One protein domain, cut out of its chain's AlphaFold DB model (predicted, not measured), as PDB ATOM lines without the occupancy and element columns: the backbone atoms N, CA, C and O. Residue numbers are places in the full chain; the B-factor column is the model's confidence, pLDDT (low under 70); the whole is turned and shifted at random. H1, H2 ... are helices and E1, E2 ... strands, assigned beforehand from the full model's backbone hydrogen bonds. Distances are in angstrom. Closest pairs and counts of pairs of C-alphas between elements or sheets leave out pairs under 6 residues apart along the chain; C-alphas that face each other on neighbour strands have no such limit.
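AT A GLANCE: This is residues 43 to 165 of the 170 residues of an uncharacterized protein of Brachyspira aalborgi (UniProt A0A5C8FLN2). A long, strongly twisted and curled sheet of four strands, E3, E7, E5 and E4, has helix H2 over one face, along E5; the small hairpin of E1 and E2 packs on H2 through E1 and on the edge strand E3 through E2. H1 comes before this hairpin, and short E6 is far from H2, near one end of the long axis. The printed part has 123 residues with two named helices and seven named strands, in the order H1 E1 E2 E3 H2 E4 E5 E6 E7, and its class is mixed, helices and strands. The sheet's order is E3 E7 E5 E4, mixed, and with H2 it makes two layers, a helix on one face of a sheet. The whole is compact, with a radius of gyration of the C-alphas of 14.7 A, yet elongated, spanning 47 by 25 by 20 A.

HOW THE PARTS SIT: H1, residues 46 to 54, is joined by a tight link to E1, residues 58 to 61. E1 and E2, residues 64 to 67, form an antiparallel hairpin, with N 59 and O 66 2.8 A apart. The closest C-alphas of E2 and E3, residues 76 to 81, are those of Ile 66 and Val 81, 5.2 A apart. E3 is an edge strand, parallel to E7, residues 155 to 164, with N 79 and O 161 2.8 A apart. E7 is antiparallel to E5, residues 128 to 136, with N 132 and O 158 2.8 A apart. E5 forms a hairpin with the other edge strand E4, residues 109 to 115, with N 133 and O 112 2.8 A apart. H2, residues 90 to 101, is on this sheet at a height of 8.5 A, over E5, and runs along the strands, at 22 degrees to E5 on the local plane. The closest C-alphas of H2 and E1 are those of Gly 96 and Val 61, 5.7 A apart. H1 is not on the sheet, but only just, with 4 pairs of C-alphas within 10 A. E6, residues 140 to 142, pairs with no named strand, but residues 43 to 44 pair in parallel with its residues 141 to 142. In H1 and H2 every O i to N i+4 pair is within hydrogen-bond range.

IN THESE COORDINATES: H1 begins at C-alpha 46 (-35.629, 11.658, 25.599) and is 12.2 A long; E1 is 10.2 A, E2 10.3 A and E3 15.6 A. H2 is 16.3 A long from C-alpha 90 (-19.724, 20.725, 0.989), E4 19.8 A, E5 26.5 A and E6 7.0 A. E7, 28.9 A, ends at C-alpha 164 (-23.511, 11.209, 1.434).

THE WHOLE: The C-alphas farthest apart are those of Thr 85 and Asn 139, 47.7 A. The printed part has no cut; the links E4 to E5 and E6 to E7 are long, 12 residues each. The mean pLDDT of the printed part is 91.8, with residue 86 and residues 117 to 123 under 70.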
ATOM      1  N   LYS A  43     -39.747  17.867  33.855       95.69
ATOM      2  CA  LYS A  43     -38.705  17.035  33.244       95.69
ATOM      3  C   LYS A  43     -38.866  16.988  31.726       95.69
ATOM      4  O   LYS A  43     -39.929  16.637  31.219       95.69
ATOM      5  N   ILE A  44     -37.789  17.288  31.008       97.44
ATOM      6  CA  ILE A  44     -37.656  17.034  29.573       97.44
ATOM      7  C   ILE A  44     -37.055  15.642  29.430       97.44
ATOM      8  O   ILE A  44     -35.962  15.389  29.929       97.44
ATOM      9  N   VAL A  45     -37.770  14.744  28.759       97.38
ATOM     10  CA  VAL A  45     -37.366  13.345  28.569       97.38
ATOM     11  C   VAL A  45     -36.908  13.093  27.133       97.38
ATOM     12  O   VAL A  45     -37.211  13.862  26.219       97.38
ATOM     13  N   GLY A  46     -36.197  11.985  26.912       96.88
ATOM     14  CA  GLY A  46     -35.629  11.658  25.599       96.88
ATOM     15  C   GLY A  46     -36.674  11.573  24.484       96.88
ATOM     16  O   GLY A  46     -36.444  12.068  23.386       96.88
ATOM     17  N   THR A  47     -37.866  11.048  24.769       96.94
ATOM     18  CA  THR A  47     -38.946  10.944  23.774       96.94
ATOM     19  C   THR A  47     -39.430  12.307  23.272       96.94
ATOM     20  O   THR A  47     -39.794  12.422  22.101       96.94
ATOM     21  N   THR A  48     -39.381  13.357  24.100       97.12
ATOM     22  CA  THR A  48     -39.692  14.735  23.688       97.12
ATOM     23  C   THR A  48     -38.683  15.235  22.656       97.12
ATOM     24  O   THR A  48     -39.069  15.785  21.625       97.12
ATOM     25  N   ILE A  49     -37.391  14.998  22.899       98.00
ATOM     26  CA  ILE A  49     -36.306  15.389  21.987       98.00
ATOM     27  C   ILE A  49     -36.374  14.576  20.692       98.00
ATOM     28  O   ILE A  49     -36.298  15.140  19.603       98.00
ATOM     29  N   GLU A  50     -36.578  13.262  20.794       97.88
ATOM     30  CA  GLU A  50     -36.722  12.382  19.635       97.88
ATOM     31  C   GLU A  50     -37.891  12.815  18.743       97.88
ATOM     32  O   GLU A  50     -37.748  12.903  17.524       97.88
ATOM     33  N   THR A  51     -39.031  13.157  19.350       97.62
ATOM     34  CA  THR A  51     -40.203  13.668  18.627       97.62
ATOM     35  C   THR A  51     -39.887  14.991  17.932       97.62
ATOM     36  O   THR A  51     -40.215  15.162  16.759       97.62
ATOM     37  N   ALA A  52     -39.197  15.914  18.610       97.75
ATOM     38  CA  ALA A  52     -38.790  17.188  18.021       97.75
ATOM     39  C   ALA A  52     -37.872  17.012  16.799       97.75
ATOM     40  O   ALA A  52     -38.020  17.739  15.818       97.75
ATOM     41  N   ILE A  53     -36.964  16.032  16.831       97.94
ATOM     42  CA  ILE A  53     -36.097  15.689  15.694       97.94
ATOM     43  C   ILE A  53     -36.921  15.063  14.559       97.94
ATOM     44  O   ILE A  53     -36.817  15.499  13.414       97.94
ATOM     45  N   LYS A  54     -37.789  14.089  14.863       97.62
ATOM     46  CA  LYS A  54     -38.668  13.435  13.873       97.62
ATOM     47  C   LYS A  54     -39.610  14.409  13.170       97.62
ATOM     48  O   LYS A  54     -39.940  14.188  12.006       97.62
ATOM     49  N   ASN A  55     -40.002  15.492  13.839       97.00
ATOM     50  CA  ASN A  55     -40.837  16.549  13.268       97.00
ATOM     51  C   ASN A  55     -40.148  17.341  12.146       97.00
ATOM     52  O   ASN A  55     -40.844  17.994  11.371       97.00
ATOM     53  N   LEU A  56     -38.818  17.257  12.001       96.44
ATOM     54  CA  LEU A  56     -38.145  17.734  10.787       96.44
ATOM     55  C   LEU A  56     -38.571  16.928   9.551       96.44
ATOM     56  O   LEU A  56     -38.568  17.455   8.443       96.44
ATOM     57  N   SER A  57     -39.002  15.677   9.738       95.56
ATOM     58  CA  SER A  57     -39.478  14.775   8.689       95.56
ATOM     59  C   SER A  57     -38.456  14.593   7.560       95.56
ATOM     60  O   SER A  57     -37.348  14.130   7.815       95.56
ATOM     61  N   SER A  58     -38.800  14.941   6.323       95.94
ATOM     62  CA  SER A  58     -37.866  14.992   5.205       95.94
ATOM     63  C   SER A  58     -37.405  16.428   4.985       95.94
ATOM     64  O   SER A  58     -38.218  17.318   4.741       95.94
ATOM     65  N   VAL A  59     -36.095  16.636   5.011       95.56
ATOM     66  CA  VAL A  59     -35.452  17.925   4.761       95.56
ATOM     67  C   VAL A  59     -34.742  17.873   3.416       95.56
ATOM     68  O   VAL A  59     -34.065  16.891   3.109       95.56
ATOM     69  N   THR A  60     -34.861  18.947   2.639       94.50
ATOM     70  CA  THR A  60     -34.142  19.110   1.373       94.50
ATOM     71  C   THR A  60     -33.183  20.290   1.469       94.50
ATOM     72  O   THR A  60     -33.595  21.409   1.766       94.50
ATOM     73  N   VAL A  61     -31.902  20.047   1.188       91.94
ATOM     74  CA  VAL A  61     -30.859  21.076   1.089       91.94
ATOM     75  C   VAL A  61     -30.352  21.093  -0.348       91.94
ATOM     76  O   VAL A  61     -29.674  20.162  -0.780       91.94
ATOM     77  N   SER A  62     -30.681  22.157  -1.089       88.69
ATOM     78  CA  SER A  62     -30.522  22.209  -2.550       88.69
ATOM     79  C   SER A  62     -31.313  21.072  -3.214       88.69
ATOM     80  O   SER A  62     -32.536  21.145  -3.223       88.69
ATOM     81  N   GLU A  63     -30.663  20.020  -3.708       86.94
ATOM     82  CA  GLU A  63     -31.329  18.824  -4.249       86.94
ATOM     83  C   GLU A  63     -31.069  17.559  -3.424       86.94
ATOM     84  O   GLU A  63     -31.502  16.476  -3.810       86.94
ATOM     85  N   ALA A  64     -30.343  17.659  -2.309       91.94
ATOM     86  CA  ALA A  64     -30.132  16.510  -1.448       91.94
ATOM     87  C   ALA A  64     -31.239  16.375  -0.410       91.94
ATOM     88  O   ALA A  64     -31.628  17.357   0.223       91.94
ATOM     89  N   THR A  65     -31.691  15.146  -0.195       95.31
ATOM     90  CA  THR A  65     -32.755  14.817   0.750       95.31
ATOM     91  C   THR A  65     -32.213  14.012   1.925       95.31
ATOM     92  O   THR A  65     -31.400  13.100   1.757       95.31
ATOM     93  N   ILE A  66     -32.688  14.349   3.123       96.88
ATOM     94  CA  ILE A  66     -32.357  13.695   4.384       96.88
ATOM     95  C   ILE A  66     -33.656  13.407   5.130       96.88
ATOM     96  O   ILE A  66     -34.498  14.292   5.278       96.88
ATOM     97  N   ASN A  67     -33.819  12.176   5.610       97.00
ATOM     98  CA  ASN A  67     -35.026  11.741   6.306       97.00
ATOM     99  C   ASN A  67     -34.754  11.536   7.804       97.00
ATOM    100  O   ASN A  67     -33.925  10.714   8.183       97.00
ATOM    101  N   PHE A  68     -35.488  12.265   8.642       97.56
ATOM    102  CA  PHE A  68     -35.434  12.222  10.103       97.56
ATOM    103  C   PHE A  68     -36.580  11.412  10.731       97.56
ATOM    104  O   PHE A  68     -36.563  11.157  11.935       97.56
ATOM    105  N   SER A  69     -37.586  10.988   9.958       95.06
ATOM    106  CA  SER A  69     -38.820  10.377  10.475       95.06
ATOM    107  C   SER A  69     -38.596   9.063  11.231       95.06
ATOM    108  O   SER A  69     -39.392   8.716  12.103       95.06
ATOM    109  N   SER A  70     -37.518   8.337  10.927       92.00
ATOM    110  CA  SER A  70     -37.162   7.059  11.559       92.00
ATOM    111  C   SER A  70     -35.996   7.153  12.552       92.00
ATOM    112  O   SER A  70     -35.521   6.122  13.025       92.00
ATOM    113  N   VAL A  71     -35.530   8.362  12.887       94.12
ATOM    114  CA  VAL A  71     -34.411   8.551  13.824       94.12
ATOM    115  C   VAL A  71     -34.749   7.966  15.194       94.12
ATOM    116  O   VAL A  71     -35.873   8.070  15.668       94.12
ATOM    117  N   SER A  72     -33.765   7.357  15.848       94.75
ATOM    118  CA  SER A  72     -33.836   6.996  17.266       94.75
ATOM    119  C   SER A  72     -32.858   7.865  18.044       94.75
ATOM    120  O   SER A  72     -31.787   8.190  17.525       94.75
ATOM    121  N   LEU A  73     -33.205   8.253  19.270       95.62
ATOM    122  CA  LEU A  73     -32.334   9.121  20.056       95.62
ATOM    123  C   LEU A  73     -31.094   8.365  20.556       95.62
ATOM    124  O   LEU A  73     -31.156   7.562  21.487       95.62
ATOM    125  N   LEU A  74     -29.954   8.670  19.947       95.94
ATOM    126  CA  LEU A  74     -28.626   8.175  20.296       95.94
ATOM    127  C   LEU A  74     -27.685   9.367  20.485       95.94
ATOM    128  O   LEU A  74     -27.975  10.462  20.019       95.94
ATOM    129  N   GLU A  75     -26.547   9.154  21.147       95.06
ATOM    130  CA  GLU A  75     -25.524  10.202  21.276       95.06
ATOM    131  C   GLU A  75     -24.976  10.622  19.905       95.06
ATOM    132  O   GLU A  75     -24.741  11.802  19.669       95.06
ATOM    133  N   THR A  76     -24.828   9.665  18.985       96.06
ATOM    134  CA  THR A  76     -24.548   9.923  17.568       96.06
ATOM    135  C   THR A  76     -25.697   9.406  16.714       96.06
ATOM    136  O   THR A  76     -26.096   8.249  16.839       96.06
ATOM    137  N   ILE A  77     -26.235  10.275  15.864       96.62
ATOM    138  CA  ILE A  77     -27.333  10.008  14.938       96.62
ATOM    139  C   ILE A  77     -26.754  10.024  13.527       96.62
ATOM    140  O   ILE A  77     -26.432  11.085  12.987       96.62
ATOM    141  N   ASP A  78     -26.625   8.839  12.939       95.06
ATOM    142  CA  ASP A  78     -26.153   8.679  11.568       95.06
ATOM    143  C   ASP A  78     -27.309   8.802  10.574       95.06
ATOM    144  O   ASP A  78     -28.350   8.151  10.694       95.06
ATOM    145  N   LEU A  79     -27.110   9.646   9.569       96.00
ATOM    146  CA  LEU A  79     -28.072   9.949   8.523       96.00
ATOM    147  C   LEU A  79     -27.404   9.833   7.158       96.00
ATOM    148  O   LEU A  79     -26.248  10.214   6.959       96.00
ATOM    149  N   THR A  80     -28.167   9.326   6.194       94.94
ATOM    150  CA  THR A  80     -27.744   9.295   4.793       94.94
ATOM    151  C   THR A  80     -28.253  10.537   4.079       94.94
ATOM    152  O   THR A  80     -29.436  10.871   4.162       94.94
ATOM    153  N   VAL A  81     -27.359  11.209   3.360       93.75
ATOM    154  CA  VAL A  81     -27.693  12.306   2.453       93.75
ATOM    155  C   VAL A  81     -27.882  11.708   1.068       93.75
ATOM    156  O   VAL A  81     -26.919  11.245   0.461       93.75
ATOM    157  N   THR A  82     -29.123  11.699   0.585       93.44
ATOM    158  CA  THR A  82     -29.440  11.227  -0.768       93.44
ATOM    159  C   THR A  82     -29.249  12.389  -1.726       93.44
ATOM    160  O   THR A  82     -30.024  13.345  -1.662       93.44
ATOM    161  N   LYS A  83     -28.205  12.374  -2.558       85.88
ATOM    162  CA  LYS A  83     -27.927  13.487  -3.476       85.88
ATOM    163  C   LYS A  83     -28.879  13.461  -4.675       85.88
ATOM    164  O   LYS A  83     -29.176  12.404  -5.225       85.88
ATOM    165  N   GLY A  84     -29.321  14.645  -5.094       83.38
ATOM    166  CA  GLY A  84     -29.979  14.838  -6.382       83.38
ATOM    167  C   GLY A  84     -28.992  14.798  -7.552       83.38
ATOM    168  O   GLY A  84     -27.866  14.318  -7.433       83.38
ATOM    169  N   THR A  85     -29.415  15.320  -8.701       76.44
ATOM    170  CA  THR A  85     -28.618  15.317  -9.940       76.44
ATOM    171  C   THR A  85     -27.487  16.345  -9.959       76.44
ATOM    172  O   THR A  85     -26.587  16.243 -10.789       76.44
ATOM    173  N   SER A  86     -27.534  17.339  -9.073       68.50
ATOM    174  CA  SER A  86     -26.553  18.420  -8.986       68.50
ATOM    175  C   SER A  86     -25.353  18.120  -8.081       68.50
ATOM    176  O   SER A  86     -25.403  17.355  -7.110       68.50
ATOM    177  N   ASP A  87     -24.257  18.818  -8.378       73.75
ATOM    178  CA  ASP A  87     -23.049  18.867  -7.567       73.75
ATOM    179  C   ASP A  87     -23.289  19.657  -6.271       73.75
ATOM    180  O   ASP A  87     -22.982  20.844  -6.146       73.75
ATOM    181  N   LEU A  88     -23.853  18.987  -5.264       82.12
ATOM    182  CA  LEU A  88     -23.958  19.549  -3.921       82.12
ATOM    183  C   LEU A  88     -22.557  19.766  -3.331       82.12
ATOM    184  O   LEU A  88     -21.868  18.805  -2.959       82.12
ATOM    185  N   SER A  89     -22.166  21.038  -3.222       84.06
ATOM    186  CA  SER A  89     -20.924  21.435  -2.564       84.06
ATOM    187  C   SER A  89     -21.001  21.209  -1.052       84.06
ATOM    188  O   SER A  89     -22.050  21.379  -0.418       84.06
ATOM    189  N   LEU A  90     -19.852  20.893  -0.455       84.06
ATOM    190  CA  LEU A  90     -19.724  20.725   0.989       84.06
ATOM    191  C   LEU A  90     -20.157  21.979   1.767       84.06
ATOM    192  O   LEU A  90     -20.785  21.873   2.819       84.06
ATOM    193  N   ALA A  91     -19.822  23.167   1.256       86.69
ATOM    194  CA  ALA A  91     -20.151  24.438   1.896       86.69
ATOM    195  C   ALA A  91     -21.663  24.704   1.883       86.69
ATOM    196  O   ALA A  91     -22.236  25.054   2.915       86.69
ATOM    197  N   THR A  92     -22.320  24.472   0.741       88.38
ATOM    198  CA  THR A  92     -23.778  24.602   0.607       88.38
ATOM    199  C   THR A  92     -24.494  23.651   1.558       88.38
ATOM    200  O   THR A  92     -25.402  24.078   2.272       88.38
ATOM    201  N   PHE A  93     -24.052  22.389   1.627       90.62
ATOM    202  CA  PHE A  93     -24.627  21.421   2.556       90.62
ATOM    203  C   PHE A  93     -24.436  21.846   4.015       90.62
ATOM    204  O   PHE A  93     -25.400  21.867   4.775       90.62
ATOM    205  N   LYS A  94     -23.215  22.246   4.402       90.69
ATOM    206  CA  LYS A  94     -22.904  22.677   5.774       90.69
ATOM    207  C   LYS A  94     -23.786  23.842   6.229       90.69
ATOM    208  O   LYS A  94     -24.308  23.807   7.339       90.69
ATOM    209  N   THR A  95     -23.963  24.854   5.382       91.94
ATOM    210  CA  THR A  95     -24.797  26.019   5.706       91.94
ATOM    211  C   THR A  95     -26.276  25.650   5.752       91.94
ATOM    212  O   THR A  95     -26.937  25.933   6.746       91.94
ATOM    213  N   GLY A  96     -26.788  24.978   4.714       94.31
ATOM    214  CA  GLY A  96     -28.205  24.628   4.638       94.31
ATOM    215  C   GLY A  96     -28.630  23.682   5.759       94.31
ATOM    216  O   GLY A  96     -29.608  23.946   6.450       94.31
ATOM    217  N   MET A  97     -27.853  22.628   6.016       95.19
ATOM    218  CA  MET A  97     -28.187  21.656   7.056       95.19
ATOM    219  C   MET A  97     -28.128  22.270   8.463       95.19
ATOM    220  O   MET A  97     -28.972  21.945   9.294       95.19
ATOM    221  N   LYS A  98     -27.204  23.210   8.725       95.50
ATOM    222  CA  LYS A  98     -27.187  23.964   9.992       95.50
ATOM    223  C   LYS A  98     -28.516  24.683  10.226       95.50
ATOM    224  O   LYS A  98     -29.115  24.521  11.283       95.50
ATOM    225  N   THR A  99     -28.985  25.432   9.227       95.81
ATOM    226  CA  THR A  99     -30.245  26.190   9.301       95.81
ATOM    227  C   THR A  99     -31.447  25.285   9.556       95.81
ATOM    228  O   THR A  99     -32.357  25.653  10.292       95.81
ATOM    229  N   GLU A 100     -31.462  24.092   8.972       97.12
ATOM    230  CA  GLU A 100     -32.542  23.128   9.174       97.12
ATOM    231  C   GLU A 100     -32.504  22.499  10.576       97.12
ATOM    232  O   GLU A 100     -33.544  22.394  11.223       97.12
ATOM    233  N   LEU A 101     -31.321  22.163  11.104       97.38
ATOM    234  CA  LEU A 101     -31.179  21.673  12.482       97.38
ATOM    235  C   LEU A 101     -31.569  22.737  13.524       97.38
ATOM    236  O   LEU A 101     -32.137  22.406  14.561       97.38
ATOM    237  N   GLU A 102     -31.347  24.025  13.248       96.81
ATOM    238  CA  GLU A 102     -31.779  25.136  14.119       96.81
ATOM    239  C   GLU A 102     -33.319  25.264  14.224       96.81
ATOM    240  O   GLU A 102     -33.851  25.930  15.128       96.81
ATOM    241  N   LYS A 103     -34.069  24.598  13.333       96.94
ATOM    242  CA  LYS A 103     -35.536  24.515  13.407       96.94
ATOM    243  C   LYS A 103     -36.028  23.514  14.449       96.94
ATOM    244  O   LYS A 103     -37.210  23.575  14.781       96.94
ATOM    245  N   ILE A 104     -35.172  22.649  15.003       97.56
ATOM    246  CA  ILE A 104     -35.557  21.742  16.093       97.56
ATOM    247  C   ILE A 104     -36.072  22.576  17.272       97.56
ATOM    248  O   ILE A 104     -35.371  23.444  17.798       97.56
ATOM    249  N   LYS A 105     -37.315  22.319  17.691       97.06
ATOM    250  CA  LYS A 105     -37.942  22.962  18.853       97.06
ATOM    251  C   LYS A 105     -38.255  21.919  19.912       97.06
ATOM    252  O   LYS A 105     -39.106  21.060  19.710       97.06
ATOM    253  N   VAL A 106     -37.575  22.036  21.046       97.56
ATOM    254  CA  VAL A 106     -37.843  21.254  22.253       97.56
ATOM    255  C   VAL A 106     -38.494  22.194  23.262       97.56
ATOM    256  O   VAL A 106     -37.918  23.221  23.629       97.56
ATOM    257  N   GLU A 107     -39.720  21.880  23.673       95.31
ATOM    258  CA  GLU A 107     -40.419  22.657  24.693       95.31
ATOM    259  C   GLU A 107     -39.608  22.685  25.994       95.31
ATOM    260  O   GLU A 107     -39.015  21.684  26.393       95.31
ATOM    261  N   GLY A 108     -39.533  23.857  26.626       95.81
ATOM    262  CA  GLY A 108     -38.752  24.030  27.848       95.81
ATOM    263  C   GLY A 108     -37.234  24.048  27.659       95.81
ATOM    264  O   GLY A 108     -36.523  24.160  28.650       95.81
ATOM    265  N   ALA A 109     -36.715  23.993  26.428       97.81
ATOM    266  CA  ALA A 109     -35.279  24.040  26.164       97.81
ATOM    267  C   ALA A 109     -34.882  25.077  25.103       97.81
ATOM    268  O   ALA A 109     -35.703  25.600  24.336       97.81
ATOM    269  N   THR A 110     -33.594  25.394  25.095       97.88
ATOM    270  CA  THR A 110     -32.877  26.094  24.031       97.88
ATOM    271  C   THR A 110     -32.072  25.064  23.246       97.88
ATOM    272  O   THR A 110     -31.497  24.151  23.832       97.88
ATOM    273  N   VAL A 111     -32.053  25.201  21.921       98.00
ATOM    274  CA  VAL A 111     -31.295  24.327  21.019       98.00
ATOM    275  C   VAL A 111     -30.226  25.164  20.330       98.00
ATOM    276  O   VAL A 111     -30.542  26.195  19.735       98.00
ATOM    277  N   ILE A 112     -28.975  24.722  20.418       97.62
ATOM    278  CA  ILE A 112     -27.800  25.368  19.831       97.62
ATOM    279  C   ILE A 112     -27.171  24.380  18.850       97.62
ATOM    280  O   ILE A 112     -26.967  23.218  19.191       97.62
ATOM    281  N   VAL A 113     -26.871  24.834  17.634       97.25
ATOM    282  CA  VAL A 113     -26.287  23.993  16.584       97.25
ATOM    283  C   VAL A 113     -24.917  24.521  16.201       97.25
ATOM    284  O   VAL A 113     -24.770  25.656  15.739       97.25
ATOM    285  N   GLU A 114     -23.917  23.664  16.332       94.50
ATOM    286  CA  GLU A 114     -22.533  23.955  15.995       94.50
ATOM    287  C   GLU A 114     -22.064  23.011  14.892       94.50
ATOM    288  O   GLU A 114     -22.386  21.822  14.869       94.50
ATOM    289  N   ASN A 115     -21.287  23.543  13.949       86.81
ATOM    290  CA  ASN A 115     -20.599  22.686  12.997       86.81
ATOM    291  C   ASN A 115     -19.428  22.036  13.735       86.81
ATOM    292  O   ASN A 115     -18.486  22.725  14.118       86.81
ATOM    293  N   ALA A 116     -19.501  20.723  13.938       75.44
ATOM    294  CA  ALA A 116     -18.477  19.984  14.668       75.44
ATOM    295  C   ALA A 116     -17.235  19.713  13.807       75.44
ATOM    296  O   ALA A 116     -16.205  19.278  14.314       75.44
ATOM    297  N   GLY A 117     -17.330  19.993  12.505       63.69
ATOM    298  CA  GLY A 117     -16.285  19.725  11.542       63.69
ATOM    299  C   GLY A 117     -16.264  18.257  11.122       63.69
ATOM    300  O   GLY A 117     -15.990  17.353  11.898       63.69
ATOM    301  N   GLY A 118     -16.460  18.040   9.827       56.81
ATOM    302  CA  GLY A 118     -15.861  16.931   9.099       56.81
ATOM    303  C   GLY A 118     -14.910  17.543   8.081       56.81
ATOM    304  O   GLY A 118     -15.326  18.420   7.305       56.81
ATOM    305  N   ASN A 119     -13.647  17.109   8.077       53.81
ATOM    306  CA  ASN A 119     -12.741  17.315   6.945       53.81
ATOM    307  C   ASN A 119     -13.202  16.399   5.813       53.81
ATOM    308  O   ASN A 119     -12.498  15.471   5.419       53.81
ATOM    309  N   ALA A 120     -14.422  16.613   5.327       58.22
ATOM    310  CA  ALA A 120     -14.815  16.019   4.081       58.22
ATOM    311  C   ALA A 120     -13.898  16.602   3.014       58.22
ATOM    312  O   ALA A 120     -14.038  17.753   2.616       58.22
ATOM    313  N   ALA A 121     -12.884  15.827   2.638       56.16
ATOM    314  CA  ALA A 121     -12.093  16.128   1.467       56.16
ATOM    315  C   ALA A 121     -13.046  16.129   0.266       56.16
ATOM    316  O   ALA A 121     -13.934  15.270   0.169       56.16
ATOM    317  N   SER A 122     -12.873  17.105  -0.622       60.00
ATOM    318  CA  SER A 122     -13.535  17.115  -1.923       60.00
ATOM    319  C   SER A 122     -13.390  15.743  -2.592       60.00
ATOM    320  O   SER A 122     -12.323  15.129  -2.552       60.00
ATOM    321  N   GLY A 123     -14.481  15.215  -3.154       62.47
ATOM    322  CA  GLY A 123     -14.470  13.923  -3.848       62.47
ATOM    323  C   GLY A 123     -14.557  12.667  -2.964       62.47
ATOM    324  O   GLY A 123     -14.564  11.560  -3.508       62.47
ATOM    325  N   GLY A 124     -14.687  12.790  -1.636       74.00
ATOM    326  CA  GLY A 124     -14.895  11.659  -0.715       74.00
ATOM    327  C   GLY A 124     -16.334  11.504  -0.196       74.00
ATOM    328  O   GLY A 124     -17.155  12.410  -0.324       74.00
ATOM    329  N   LYS A 125     -16.621  10.367   0.461       84.06
ATOM    330  CA  LYS A 125     -17.873  10.104   1.213       84.06
ATOM    331  C   LYS A 125     -17.747  10.369   2.719       84.06
ATOM    332  O   LYS A 125     -18.439   9.767   3.531       84.06
ATOM    333  N   VAL A 126     -16.807  11.220   3.112       85.44
ATOM    334  CA  VAL A 126     -16.567  11.530   4.527       85.44
ATOM    335  C   VAL A 126     -17.791  12.261   5.096       85.44
ATOM    336  O   VAL A 126     -18.262  13.209   4.457       85.44
ATOM    337  N   PRO A 127     -18.310  11.859   6.267       89.62
ATOM    338  CA  PRO A 127     -19.490  12.484   6.840       89.62
ATOM    339  C   PRO A 127     -19.245  13.939   7.242       89.62
ATOM    340  O   PRO A 127     -18.152  14.333   7.660       89.62
ATOM    341  N   VAL A 128     -20.302  14.738   7.146       91.06
ATOM    342  CA  VAL A 128     -20.369  16.070   7.752       91.06
ATOM    343  C   VAL A 128     -21.039  15.944   9.104       91.06
ATOM    344  O   VAL A 128     -22.109  15.354   9.199       91.06
ATOM    345  N   THR A 129     -20.434  16.514  10.139       93.88
ATOM    346  CA  THR A 129     -20.928  16.394  11.509       93.88
ATOM    347  C   THR A 129     -21.388  17.733  12.077       93.88
ATOM    348  O   THR A 129     -20.776  18.783  11.857       93.88
ATOM    349  N   PHE A 130     -22.472  17.686  12.844       96.06
ATOM    350  CA  PHE A 130     -22.989  18.801  13.632       96.06
ATOM    351  C   PHE A 130     -23.191  18.353  15.069       96.06
ATOM    352  O   PHE A 130     -23.654  17.239  15.303       96.06
ATOM    353  N   VAL A 131     -22.889  19.229  16.020       97.19
ATOM    354  CA  VAL A 131     -23.267  19.039  17.419       97.19
ATOM    355  C   VAL A 131     -24.507  19.879  17.678       97.19
ATOM    356  O   VAL A 131     -24.521  21.086  17.435       97.19
ATOM    357  N   VAL A 132     -25.555  19.224  18.160       98.19
ATOM    358  CA  VAL A 132     -26.777  19.855  18.642       98.19
ATOM    359  C   VAL A 132     -26.763  19.774  20.162       98.19
ATOM    360  O   VAL A 132     -26.831  18.685  20.734       98.19
ATOM    361  N   THR A 133     -26.663  20.931  20.805       98.38
ATOM    362  CA  THR A 133     -26.713  21.075  22.259       98.38
ATOM    363  C   THR A 133     -28.112  21.510  22.676       98.38
ATOM    364  O   THR A 133     -28.665  22.461  22.124       98.38
ATOM    365  N   ILE A 134     -28.687  20.810  23.648       98.56
ATOM    366  CA  ILE A 134     -29.996  21.102  24.228       98.56
ATOM    367  C   ILE A 134     -29.781  21.499  25.684       98.56
ATOM    368  O   ILE A 134     -29.213  20.732  26.465       98.56
ATOM    369  N   GLU A 135     -30.265  22.684  26.040       98.00
ATOM    370  CA  GLU A 135     -30.143  23.272  27.373       98.00
ATOM    371  C   GLU A 135     -31.534  23.547  27.939       98.00
ATOM    372  O   GLU A 135     -32.357  24.188  27.280       98.00
ATOM    373  N   ALA A 136     -31.825  23.069  29.147       97.56
ATOM    374  CA  ALA A 136     -33.103  23.358  29.793       97.56
ATOM    375  C   ALA A 136     -33.215  24.854  30.141       97.56
ATOM    376  O   ALA A 136     -32.269  25.471  30.627       97.56
ATOM    377  N   LYS A 137     -34.395  25.433  29.913       96.12
ATOM    378  CA  LYS A 137     -34.761  26.774  30.383       96.12
ATOM    379  C   LYS A 137     -35.135  26.728  31.865       96.12
ATOM    380  O   LYS A 137     -35.297  25.663  32.455       96.12
ATOM    381  N   GLU A 138     -35.318  27.903  32.459       92.81
ATOM    382  CA  GLU A 138     -35.785  28.036  33.839       92.81
ATOM    383  C   GLU A 138     -37.063  27.211  34.091       92.81
ATOM    384  O   GLU A 138     -37.976  27.200  33.264       92.81
ATOM    385  N   ASN A 139     -37.126  26.536  35.244       92.19
ATOM    386  CA  ASN A 139     -38.200  25.620  35.662       92.19
ATOM    387  C   ASN A 139     -38.310  24.302  34.872       92.19
ATOM    388  O   ASN A 139     -39.224  23.514  35.127       92.19
ATOM    389  N   TYR A 140     -37.364  24.021  33.974       95.94
ATOM    390  CA  TYR A 140     -37.221  22.726  33.315       95.94
ATOM    391  C   TYR A 140     -35.920  22.040  33.723       95.94
ATOM    392  O   TYR A 140     -34.949  22.680  34.126       95.94
ATOM    393  N   GLU A 141     -35.887  20.718  33.595       96.25
ATOM    394  CA  GLU A 141     -34.675  19.933  33.809       96.25
ATOM    395  C   GLU A 141     -34.601  18.783  32.804       96.25
ATOM    396  O   GLU A 141     -35.589  18.086  32.574       96.25
ATOM    397  N   LEU A 142     -33.427  18.567  32.211       97.75
ATOM    398  CA  LEU A 142     -33.178  17.415  31.346       97.75
ATOM    399  C   LEU A 142     -33.065  16.143  32.191       97.75
ATOM    400  O   LEU A 142     -32.370  16.115  33.208       97.75
ATOM    401  N   ASP A 143     -33.748  15.086  31.766       97.12
ATOM    402  CA  ASP A 143     -33.612  13.764  32.364       97.12
ATOM    403  C   ASP A 143     -32.192  13.208  32.137       97.12
ATOM    404  O   ASP A 143     -31.681  13.190  31.015       97.12
ATOM    405  N   ALA A 144     -31.547  12.738  33.208       96.31
ATOM    406  CA  ALA A 144     -30.173  12.238  33.156       96.31
ATOM    407  C   ALA A 144     -30.020  10.933  32.346       96.31
ATOM    408  O   ALA A 144     -28.906  10.558  31.984       96.31
ATOM    409  N   GLY A 145     -31.120  10.232  32.057       96.06
ATOM    410  CA  GLY A 145     -31.160   9.042  31.210       96.06
ATOM    411  C   GLY A 145     -31.153   9.338  29.706       96.06
ATOM    412  O   GLY A 145     -31.081   8.403  28.904       96.06
ATOM    413  N   ILE A 146     -31.223  10.611  29.299       97.69
ATOM    414  CA  ILE A 146     -31.158  11.000  27.887       97.69
ATOM    415  C   ILE A 146     -29.779  10.658  27.306       97.69
ATOM    416  O   ILE A 146     -28.737  10.921  27.905       97.69
ATOM    417  N   LYS A 147     -29.754  10.084  26.099       95.75
ATOM    418  CA  LYS A 147     -28.499   9.824  25.383       95.75
ATOM    419  C   LYS A 147     -27.782  11.133  25.063       95.75
ATOM    420  O   LYS A 147     -28.413  12.085  24.624       95.75
ATOM    421  N   GLY A 148     -26.471  11.170  25.301       96.12
ATOM    422  CA  GLY A 148     -25.673  12.390  25.167       96.12
ATOM    423  C   GLY A 148     -25.806  13.375  26.337       96.12
ATOM    424  O   GLY A 148     -25.283  14.486  26.241       96.12
ATOM    425  N   TYR A 149     -26.487  13.012  27.435       98.06
ATOM    426  CA  TYR A 149     -26.539  13.842  28.641       98.06
ATOM    427  C   TYR A 149     -25.148  14.011  29.268       98.06
ATOM    428  O   TYR A 149     -24.452  13.038  29.555       98.06
ATOM    429  N   GLN A 150     -24.763  15.261  29.512       97.44
ATOM    430  CA  GLN A 150     -23.502  15.658  30.128       97.44
ATOM    431  C   GLN A 150     -23.782  16.162  31.543       97.44
ATOM    432  O   GLN A 150     -24.306  17.260  31.730       97.44
ATOM    433  N   GLN A 151     -23.430  15.367  32.555       95.31
ATOM    434  CA  GLN A 151     -23.794  15.654  33.947       95.31
ATOM    435  C   GLN A 151     -23.154  16.935  34.501       95.31
ATOM    436  O   GLN A 151     -23.787  17.625  35.299       95.31
ATOM    437  N   ALA A 152     -21.924  17.250  34.086       95.69
ATOM    438  CA  ALA A 152     -21.200  18.428  34.563       95.69
ATOM    439  C   ALA A 152     -21.925  19.732  34.192       95.69
ATOM    440  O   ALA A 152     -22.106  20.602  35.040       95.69
ATOM    441  N   ASP A 153     -22.402  19.804  32.950       95.75
ATOM    442  CA  ASP A 153     -23.019  21.005  32.385       95.75
ATOM    443  C   ASP A 153     -24.557  20.956  32.424       95.75
ATOM    444  O   ASP A 153     -25.221  21.964  32.199       95.75
ATOM    445  N   LYS A 154     -25.141  19.787  32.730       96.12
ATOM    446  CA  LYS A 154     -26.590  19.504  32.700       96.12
ATOM    447  C   LYS A 154     -27.242  19.796  31.344       96.12
ATOM    448  O   LYS A 154     -28.383  20.250  31.280       96.12
ATOM    449  N   ILE A 155     -26.526  19.488  30.271       97.88
ATOM    450  CA  ILE A 155     -26.967  19.642  28.877       97.88
ATOM    451  C   ILE A 155     -27.053  18.277  28.199       97.88
ATOM    452  O   ILE A 155     -26.473  17.300  28.669       97.88
ATOM    453  N   VAL A 156     -27.729  18.207  27.058       98.56
ATOM    454  CA  VAL A 156     -27.652  17.052  26.153       98.56
ATOM    455  C   VAL A 156     -26.901  17.476  24.900       98.56
ATOM    456  O   VAL A 156     -27.283  18.457  24.267       98.56
ATOM    457  N   LYS A 157     -25.849  16.743  24.531       97.94
ATOM    458  CA  LYS A 157     -25.108  16.930  23.279       97.94
ATOM    459  C   LYS A 157     -25.328  15.731  22.368       97.94
ATOM    460  O   LYS A 157     -24.997  14.608  22.738       97.94
ATOM    461  N   LEU A 158     -25.876  15.985  21.185       97.94
ATOM    462  CA  LEU A 158     -26.107  14.982  20.150       97.94
ATOM    463  C   LEU A 158     -25.247  15.309  18.934       97.94
ATOM    464  O   LEU A 158     -25.256  16.442  18.453       97.94
ATOM    465  N   THR A 159     -24.552  14.313  18.405       97.00
ATOM    466  CA  THR A 159     -23.793  14.441  17.164       97.00
ATOM    467  C   THR A 159     -24.635  13.927  16.006       97.00
ATOM    468  O   THR A 159     -24.960  12.747  15.947       97.00
ATOM    469  N   PHE A 160     -24.968  14.787  15.052       97.06
ATOM    470  CA  PHE A 160     -25.585  14.385  13.792       97.06
ATOM    471  C   PHE A 160     -24.497  14.185  12.745       97.06
ATOM    472  O   PHE A 160     -23.748  15.115  12.450       97.06
ATOM    473  N   SER A 161     -24.417  12.982  12.190       94.69
ATOM    474  CA  SER A 161     -23.410  12.554  11.223       94.69
ATOM    475  C   SER A 161     -24.085  12.280   9.882       94.69
ATOM    476  O   SER A 161     -24.913  11.383   9.754       94.69
ATOM    477  N   PHE A 162     -23.762  13.088   8.877       93.88
ATOM    478  CA  PHE A 162     -24.397  13.065   7.563       93.88
ATOM    479  C   PHE A 162     -23.439  12.489   6.527       93.88
ATOM    480  O   PHE A 162     -22.537  13.182   6.051       93.88
ATOM    481  N   THR A 163     -23.638  11.223   6.169       91.88
ATOM    482  CA  THR A 163     -22.841  10.533   5.147       91.88
ATOM    483  C   THR A 163     -23.537  10.650   3.795       91.88
ATOM    484  O   THR A 163     -24.707  10.273   3.699       91.88
ATOM    485  N   PRO A 164     -22.877  11.142   2.736       90.25
ATOM    486  CA  PRO A 164     -23.511  11.209   1.434       90.25
ATOM    487  C   PRO A 164     -23.514   9.841   0.746       90.25
ATOM    488  O   PRO A 164     -22.563   9.060   0.848       90.25
ATOM    489  N   ASP A 165     -24.593   9.552   0.025       91.12
ATOM    490  CA  ASP A 165     -24.735   8.328  -0.768       91.12
ATOM    491  C   ASP A 165     -23.684   8.233  -1.893       91.12
ATOM    492  O   ASP A 165     -23.223   7.139  -2.230       91.12
TER     493      ASP A 165